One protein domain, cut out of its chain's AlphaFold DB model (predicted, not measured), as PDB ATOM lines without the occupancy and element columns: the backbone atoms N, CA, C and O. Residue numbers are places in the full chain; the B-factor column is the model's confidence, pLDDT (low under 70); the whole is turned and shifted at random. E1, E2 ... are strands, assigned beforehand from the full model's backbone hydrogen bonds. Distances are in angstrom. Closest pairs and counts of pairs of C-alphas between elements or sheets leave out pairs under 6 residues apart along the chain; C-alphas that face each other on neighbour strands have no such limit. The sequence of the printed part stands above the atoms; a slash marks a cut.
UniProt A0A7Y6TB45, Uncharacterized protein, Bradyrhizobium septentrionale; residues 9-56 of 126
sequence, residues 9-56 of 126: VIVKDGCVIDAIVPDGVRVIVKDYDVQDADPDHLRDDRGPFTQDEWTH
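AT A GLANCE: This is residues 9 to 56 of the 126 residues of an uncharacterized protein of Bradyrhizobium septentrionale (UniProt A0A7Y6TB45). A small, loose sandwich, with a two-stranded hairpin, E1 and E2, set partly face to face with a strongly twisted sheet of three strands. In that sheet the long strand E5 pairs with E3 over its later part and with the short E4 over its first residues, so that E4 lies at one end of the body, reached from E3 by a loop, residues 32 to 41. The printed part has 48 residues with no named helix and five named strands, E1 to E5 in order along it. The three-stranded sheet has the order E3, E5, E4, the other E1, E2, both antiparallel; the class is all strand. The whole is loose, with a radius of gyration of the C-alphas of 12.0 A and spans of 34 by 23 by 15 A.

IN THESE COORDINATES: E1, residues 9 to 12, begins with C-alpha 9 at (-11.158, 36.229, -47.067). E2, residues 15 to 20, is 15.3 A long from first to last C-alpha. E3, residues 26 to 31, is 16.3 A long. E4, residues 42 to 44, begins with C-alpha 42 at (-17.434, 18.153, -37.513). E5, residues 47 to 55, is the longest strand at 24.8 A and ends with C-alpha 55 at (-2.877, 28.047, -46.667).

HOW THE PARTS SIT: E1 and E2 form a hairpin, antiparallel at 149 degrees between directions, with N 10 and O 18 within hydrogen-bond range at 2.8 A. The link from E2 to E3 is tight and leads from one sheet of the sandwich, two sheets face to face, to the other. The facing parts are 9.5 A centre to centre, with best planes 20 degrees apart. The closest C-alphas of E2 and E3 are those of Val 16 and Val 29, 7.5 A apart. Those of E2 and E5 are Ala 19 and Trp 54, 6.3 A apart. E1 is apart from E3, E4 and E5. E3, an edge strand, is the antiparallel neighbour of E5 at 152 degrees, with N 29 and O 52 at 2.9 A and N 52 and O 29 at 3.1 A. E4, the other edge strand, and E5 form a hairpin, antiparallel at 113 degrees, with N 49 and O 42 at 3.0 A. The pairing is staggered: E5 pairs with E4 over residues 47 to 49 and with E3 over residues 50 to 55.

THE WHOLE: The two C-alphas farthest apart are those of Asp 23 and Pro 39, 34.4 A. The printed part has no cut and no long link; the link from E3 to E4, 10 residues, is short but not tight. The mean pLDDT of the printed part is 73.8, with residues 23 to 24, 33 to 42 and 56 under 70.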
ATOM      1  N   VAL A   9     -10.088  37.225 -46.913       85.88
ATOM      2  CA  VAL A   9     -11.158  36.229 -47.067       85.88
ATOM      3  C   VAL A   9     -12.189  36.761 -48.058       85.88
ATOM      4  O   VAL A   9     -12.671  37.886 -47.914       85.88
ATOM      5  N   ILE A  10     -12.523  35.963 -49.069       82.06
ATOM      6  CA  ILE A  10     -13.463  36.316 -50.133       82.06
ATOM      7  C   ILE A  10     -14.801  35.643 -49.827       82.06
ATOM      8  O   ILE A  10     -14.914  34.419 -49.835       82.06
ATOM      9  N   VAL A  11     -15.821  36.461 -49.561       83.88
ATOM     10  CA  VAL A  11     -17.175  36.012 -49.208       83.88
ATOM     11  C   VAL A  11     -18.146  36.389 -50.319       83.88
ATOM     12  O   VAL A  11     -18.170  37.540 -50.761       83.88
ATOM     13  N   LYS A  12     -18.976  35.438 -50.745       78.75
ATOM     14  CA  LYS A  12     -20.035  35.652 -51.728       78.75
ATOM     15  C   LYS A  12     -21.319  34.984 -51.250       78.75
ATOM     16  O   LYS A  12     -21.301  33.829 -50.852       78.75
ATOM     17  N   ASP A  13     -22.420  35.734 -51.285       83.06
ATOM     18  CA  ASP A  13     -23.756  35.256 -50.900       83.06
ATOM     19  C   ASP A  13     -23.824  34.653 -49.479       83.06
ATOM     20  O   ASP A  13     -24.651  33.797 -49.197       83.06
ATOM     21  N   GLY A  14     -22.964  35.129 -48.568       73.38
ATOM     22  CA  GLY A  14     -22.872  34.647 -47.183       73.38
ATOM     23  C   GLY A  14     -21.859  33.520 -46.960       73.38
ATOM     24  O   GLY A  14     -21.487  33.287 -45.816       73.38
ATOM     25  N   CYS A  15     -21.342  32.901 -48.024       71.56
ATOM     26  CA  CYS A  15     -20.380  31.801 -47.949       71.56
ATOM     27  C   CYS A  15     -18.953  32.286 -48.227       71.56
ATOM     28  O   CYS A  15     -18.730  33.110 -49.123       71.56
ATOM     29  N   VAL A  16     -17.967  31.760 -47.495       82.38
ATOM     30  CA  VAL A  16     -16.560  31.930 -47.884       82.38
ATOM     31  C   VAL A  16     -16.299  31.061 -49.105       82.38
ATOM     32  O   VAL A  16     -16.573  29.869 -49.082       82.38
ATOM     33  N   ILE A  17     -15.780  31.665 -50.171       79.75
ATOM     34  CA  ILE A  17     -15.493  30.956 -51.424       79.75
ATOM     35  C   ILE A  17     -13.997  30.834 -51.708       79.75
ATOM     36  O   ILE A  17     -13.611  29.990 -52.510       79.75
ATOM     37  N   ASP A  18     -13.167  31.678 -51.090       78.06
ATOM     38  CA  ASP A  18     -11.715  31.668 -51.270       78.06
ATOM     39  C   ASP A  18     -11.010  32.502 -50.181       78.06
ATOM     40  O   ASP A  18     -11.637  33.338 -49.516       78.06
ATOM     41  N   ALA A  19      -9.700  32.323 -50.020       83.75
ATOM     42  CA  ALA A  19      -8.862  33.186 -49.198       83.75
ATOM     43  C   ALA A  19      -7.442  33.338 -49.768       83.75
ATOM     44  O   ALA A  19      -6.760  32.368 -50.086       83.75
ATOM     45  N   ILE A  20      -6.949  34.578 -49.801       81.12
ATOM     46  CA  ILE A  20      -5.541  34.884 -50.064       81.12
ATOM     47  C   ILE A  20      -4.831  34.933 -48.719       81.12
ATOM     48  O   ILE A  20      -5.080  35.817 -47.895       81.12
ATOM     49  N   VAL A  21      -3.946  33.970 -48.502       82.56
ATOM     50  CA  VAL A  21      -3.285  33.755 -47.218       82.56
ATOM     51  C   VAL A  21      -1.793  34.075 -47.361       82.56
ATOM     52  O   VAL A  21      -1.205  33.669 -48.359       82.56
ATOM     53  N   PRO A  22      -1.166  34.824 -46.433       76.50
ATOM     54  CA  PRO A  22       0.283  35.033 -46.425       76.50
ATOM     55  C   PRO A  22       1.075  33.763 -46.109       76.50
ATOM     56  O   PRO A  22       0.568  32.847 -45.459       76.50
ATOM     57  N   ASP A  23       2.354  33.746 -46.492       69.75
ATOM     58  CA  ASP A  23       3.268  32.636 -46.194       69.75
ATOM     59  C   ASP A  23       3.312  32.343 -44.693       69.75
ATOM     60  O   ASP A  23       3.469  33.244 -43.866       69.75
ATOM     61  N   GLY A  24       3.173  31.064 -44.341       69.38
ATOM     62  CA  GLY A  24       3.171  30.611 -42.949       69.38
ATOM     63  C   GLY A  24       1.905  30.961 -42.159       69.38
ATOM     64  O   GLY A  24       1.856  30.701 -40.958       69.38
ATOM     65  N   VAL A  25       0.880  31.527 -42.801       79.38
ATOM     66  CA  VAL A  25      -0.442  31.738 -42.203       79.38
ATOM     67  C   VAL A  25      -1.383  30.620 -42.651       79.38
ATOM     68  O   VAL A  25      -1.333  30.148 -43.787       79.38
ATOM     69  N   ARG A  26      -2.250  30.190 -41.735       79.50
ATOM     70  CA  ARG A  26      -3.313  29.211 -41.970       79.50
ATOM     71  C   ARG A  26      -4.648  29.858 -41.629       79.50
ATOM     72  O   ARG A  26      -4.804  30.386 -40.527       79.50
ATOM     73  N   VAL A  27      -5.593  29.826 -42.561       83.19
ATOM     74  CA  VAL A  27      -6.959  30.327 -42.373       83.19
ATOM     75  C   VAL A  27      -7.905  29.136 -42.356       83.19
ATOM     76  O   VAL A  27      -7.989  28.393 -43.326       83.19
ATOM     77  N   ILE A  28      -8.611  28.964 -41.239       82.62
ATOM     78  CA  ILE A  28      -9.641  27.935 -41.070       82.62
ATOM     79  C   ILE A  28     -10.985  28.651 -41.003       82.62
ATOM     80  O   ILE A  28     -11.195  29.476 -40.110       82.62
ATOM     81  N   VAL A  29     -11.895  28.320 -41.913       82.44
ATOM     82  CA  VAL A  29     -13.278  28.801 -41.867       82.44
ATOM     83  C   VAL A  29     -14.157  27.665 -41.387       82.44
ATOM     84  O   VAL A  29     -14.049  26.539 -41.863       82.44
ATOM     85  N   LYS A  30     -15.017  27.978 -40.422       81.25
ATOM     86  CA  LYS A  30     -16.067  27.084 -39.945       81.25
ATOM     87  C   LYS A  30     -17.409  27.698 -40.309       81.25
ATOM     88  O   LYS A  30     -17.741  28.755 -39.766       81.25
ATOM     89  N   ASP A  31     -18.136  27.058 -41.213       75.62
ATOM     90  CA  ASP A  31     -19.473  27.486 -41.613       75.62
ATOM     91  C   ASP A  31     -20.530  26.655 -40.876       75.62
ATOM     92  O   ASP A  31     -20.559  25.429 -40.963       75.62
ATOM     93  N   TYR A  32     -21.368  27.343 -40.102       71.88
ATOM     94  CA  TYR A  32     -22.403  26.748 -39.254       71.88
ATOM     95  C   TYR A  32     -23.791  26.766 -39.914       71.88
ATOM     96  O   TYR A  32     -24.723  26.195 -39.350       71.88
ATOM     97  N   ASP A  33     -23.954  27.411 -41.076       64.62
ATOM     98  CA  ASP A  33     -25.247  27.561 -41.767       64.62
ATOM     99  C   ASP A  33     -25.438  26.511 -42.878       64.62
ATOM    100  O   ASP A  33     -25.952  26.777 -43.964       64.62
ATOM    101  N   VAL A  34     -25.004  25.280 -42.610       62.66
ATOM    102  CA  VAL A  34     -25.200  24.148 -43.519       62.66
ATOM    103  C   VAL A  34     -26.574  23.530 -43.262       62.66
ATOM    104  O   VAL A  34     -26.755  22.676 -42.389       62.66
ATOM    105  N   GLN A  35     -27.571  23.973 -44.031       57.81
ATOM    106  CA  GLN A  35     -28.816  23.222 -44.201       57.81
ATOM    107  C   GLN A  35     -28.423  21.887 -44.847       57.81
ATOM    108  O   GLN A  35     -27.903  21.889 -45.955       57.81
ATOM    109  N   ASP A  36     -28.599  20.774 -44.130       55.62
ATOM    110  CA  ASP A  36     -28.206  19.409 -44.530       55.62
ATOM    111  C   ASP A  36     -26.766  18.964 -44.197       55.62
ATOM    112  O   ASP A  36     -26.246  18.054 -44.841       55.62
ATOM    113  N   ALA A  37     -26.127  19.518 -43.154       55.81
ATOM    114  CA  ALA A  37     -24.907  18.912 -42.608       55.81
ATOM    115  C   ALA A  37     -25.148  17.425 -42.257       55.81
ATOM    116  O   ALA A  37     -25.846  17.106 -41.290       55.81
ATOM    117  N   ASP A  38     -24.573  16.523 -43.063       57.25
ATOM    118  CA  ASP A  38     -24.490  15.078 -42.827       57.25
ATOM    119  C   ASP A  38     -24.138  14.796 -41.348       57.25
ATOM    120  O   ASP A  38     -23.279  15.484 -40.783       57.25
ATOM    121  N   PRO A  39     -24.779  13.822 -40.678       55.47
ATOM    122  CA  PRO A  39     -24.460  13.448 -39.304       55.47
ATOM    123  C   PRO A  39     -22.969  13.189 -39.012       55.47
ATOM    124  O   PRO A  39     -22.595  13.365 -37.845       55.47
ATOM    125  N   ASP A  40     -22.147  12.862 -40.015       61.97
ATOM    126  CA  ASP A  40     -20.689  12.688 -39.904       61.97
ATOM    127  C   ASP A  40     -19.876  14.008 -39.948       61.97
ATOM    128  O   ASP A  40     -18.647  13.985 -39.863       61.97
ATOM    129  N   HIS A  41     -20.522  15.180 -40.028       64.06
ATOM    130  CA  HIS A  41     -19.835  16.478 -39.973       64.06
ATOM    131  C   HIS A  41     -19.146  16.748 -38.628       64.06
ATOM    132  O   HIS A  41     -19.549  16.258 -37.566       64.06
ATOM    133  N   LEU A  42     -18.130  17.617 -38.679       61.78
ATOM    134  CA  LEU A  42     -17.434  18.153 -37.513       61.78
ATOM    135  C   LEU A  42     -18.416  18.891 -36.588       61.78
ATOM    136  O   LEU A  42     -19.316  19.596 -37.043       61.78
ATOM    137  N   ARG A  43     -18.242  18.727 -35.270       73.88
ATOM    138  CA  ARG A  43     -19.100  19.334 -34.240       73.88
ATOM    139  C   ARG A  43     -18.259  19.992 -33.155       73.88
ATOM    140  O   ARG A  43     -17.273  19.415 -32.701       73.88
ATOM    141  N   ASP A  44     -18.677  21.173 -32.712       78.06
ATOM    142  CA  ASP A  44     -18.197  21.788 -31.473       78.06
ATOM    143  C   ASP A  44     -19.369  22.275 -30.603       78.06
ATOM    144  O   ASP A  44     -20.524  21.903 -30.819       78.06
ATOM    145  N   ASP A  45     -19.069  23.057 -29.569       78.56
ATOM    146  CA  ASP A  45     -20.040  23.609 -28.623       78.56
ATOM    147  C   ASP A  45     -21.097  24.515 -29.279       78.56
ATOM    148  O   ASP A  45     -22.159  24.735 -28.694       78.56
ATOM    149  N   ARG A  46     -20.843  24.997 -30.502       72.19
ATOM    150  CA  ARG A  46     -21.775  25.819 -31.284       72.19
ATOM    151  C   ARG A  46     -22.651  25.007 -32.240       72.19
ATOM    152  O   ARG A  46     -23.627  25.557 -32.743       72.19
ATOM    153  N   GLY A  47     -22.357  23.721 -32.452       73.25
ATOM    154  CA  GLY A  47     -23.139  22.821 -33.308       73.25
ATOM    155  C   GLY A  47     -22.330  22.179 -34.446       73.25
ATOM    156  O   GLY A  47     -21.097  22.207 -34.412       73.25
ATOM    157  N   PRO A  48     -23.008  21.540 -35.421       72.50
ATOM    158  CA  PRO A  48     -22.367  21.013 -36.625       72.50
ATOM    159  C   PRO A  48     -21.890  22.148 -37.542       72.50
ATOM    160  O   PRO A  48     -22.529  23.196 -37.610       72.50
ATOM    161  N   PHE A  49     -20.777  21.929 -38.241       74.88
ATOM    162  CA  PHE A  49     -20.226  22.872 -39.216       74.88
ATOM    163  C   PHE A  49     -19.487  22.149 -40.348       74.88
ATOM    164  O   PHE A  49     -18.996  21.030 -40.171       74.88
ATOM    165  N   THR A  50     -19.357  22.809 -41.497       73.06
ATOM    166  CA  THR A  50     -18.343  22.474 -42.508       73.06
ATOM    167  C   THR A  50     -17.066  23.257 -42.231       73.06
ATOM    168  O   THR A  50     -17.102  24.387 -41.736       73.06
ATOM    169  N   GLN A  51     -15.917  22.638 -42.506       77.50
ATOM    170  CA  GLN A  51     -14.618  23.274 -42.334       77.50
ATOM    171  C   GLN A  51     -13.864  23.292 -43.647       77.50
ATOM    172  O   GLN A  51     -13.585  22.235 -44.208       77.50
ATOM    173  N   ASP A  52     -13.446  24.485 -44.037       76.25
ATOM    174  CA  ASP A  52     -12.522  24.691 -45.136       76.25
ATOM    175  C   ASP A  52     -11.223  25.300 -44.605       76.25
ATOM    176  O   ASP A  52     -11.199  26.072 -43.635       76.25
ATOM    177  N   GLU A  53     -10.121  24.921 -45.237       80.94
ATOM    178  CA  GLU A  53      -8.784  25.340 -44.855       80.94
ATOM    179  C   GLU A  53      -8.043  25.925 -46.056       80.94
ATOM    180  O   GLU A  53      -7.890  25.271 -47.086       80.94
ATOM    181  N   TRP A  54      -7.523  27.139 -45.881       78.25
ATOM    182  CA  TRP A  54      -6.666  27.807 -46.851       78.25
ATOM    183  C   TRP A  54      -5.308  28.103 -46.233       78.25
ATOM    184  O   TRP A  54      -5.183  28.669 -45.142       78.25
ATOM    185  N   THR A  55      -4.273  27.761 -46.980       72.62
ATOM    186  CA  THR A  55      -2.877  28.047 -46.667       72.62
ATOM    187  C   THR A  55      -2.241  28.725 -47.870       72.62
ATOM    188  O   THR A  55      -2.686  28.542 -49.009       72.62
ATOM    189  N   HIS A  56      -1.204  29.537 -47.647       67.75
ATOM    190  CA  HIS A  56      -0.443  30.053 -48.778       67.75
ATOM    191  C   HIS A  56       0.298  28.897 -49.441       67.75
ATOM    192  O   HIS A  56       1.294  28.404 -48.913       67.75
TER     193      HIS A  56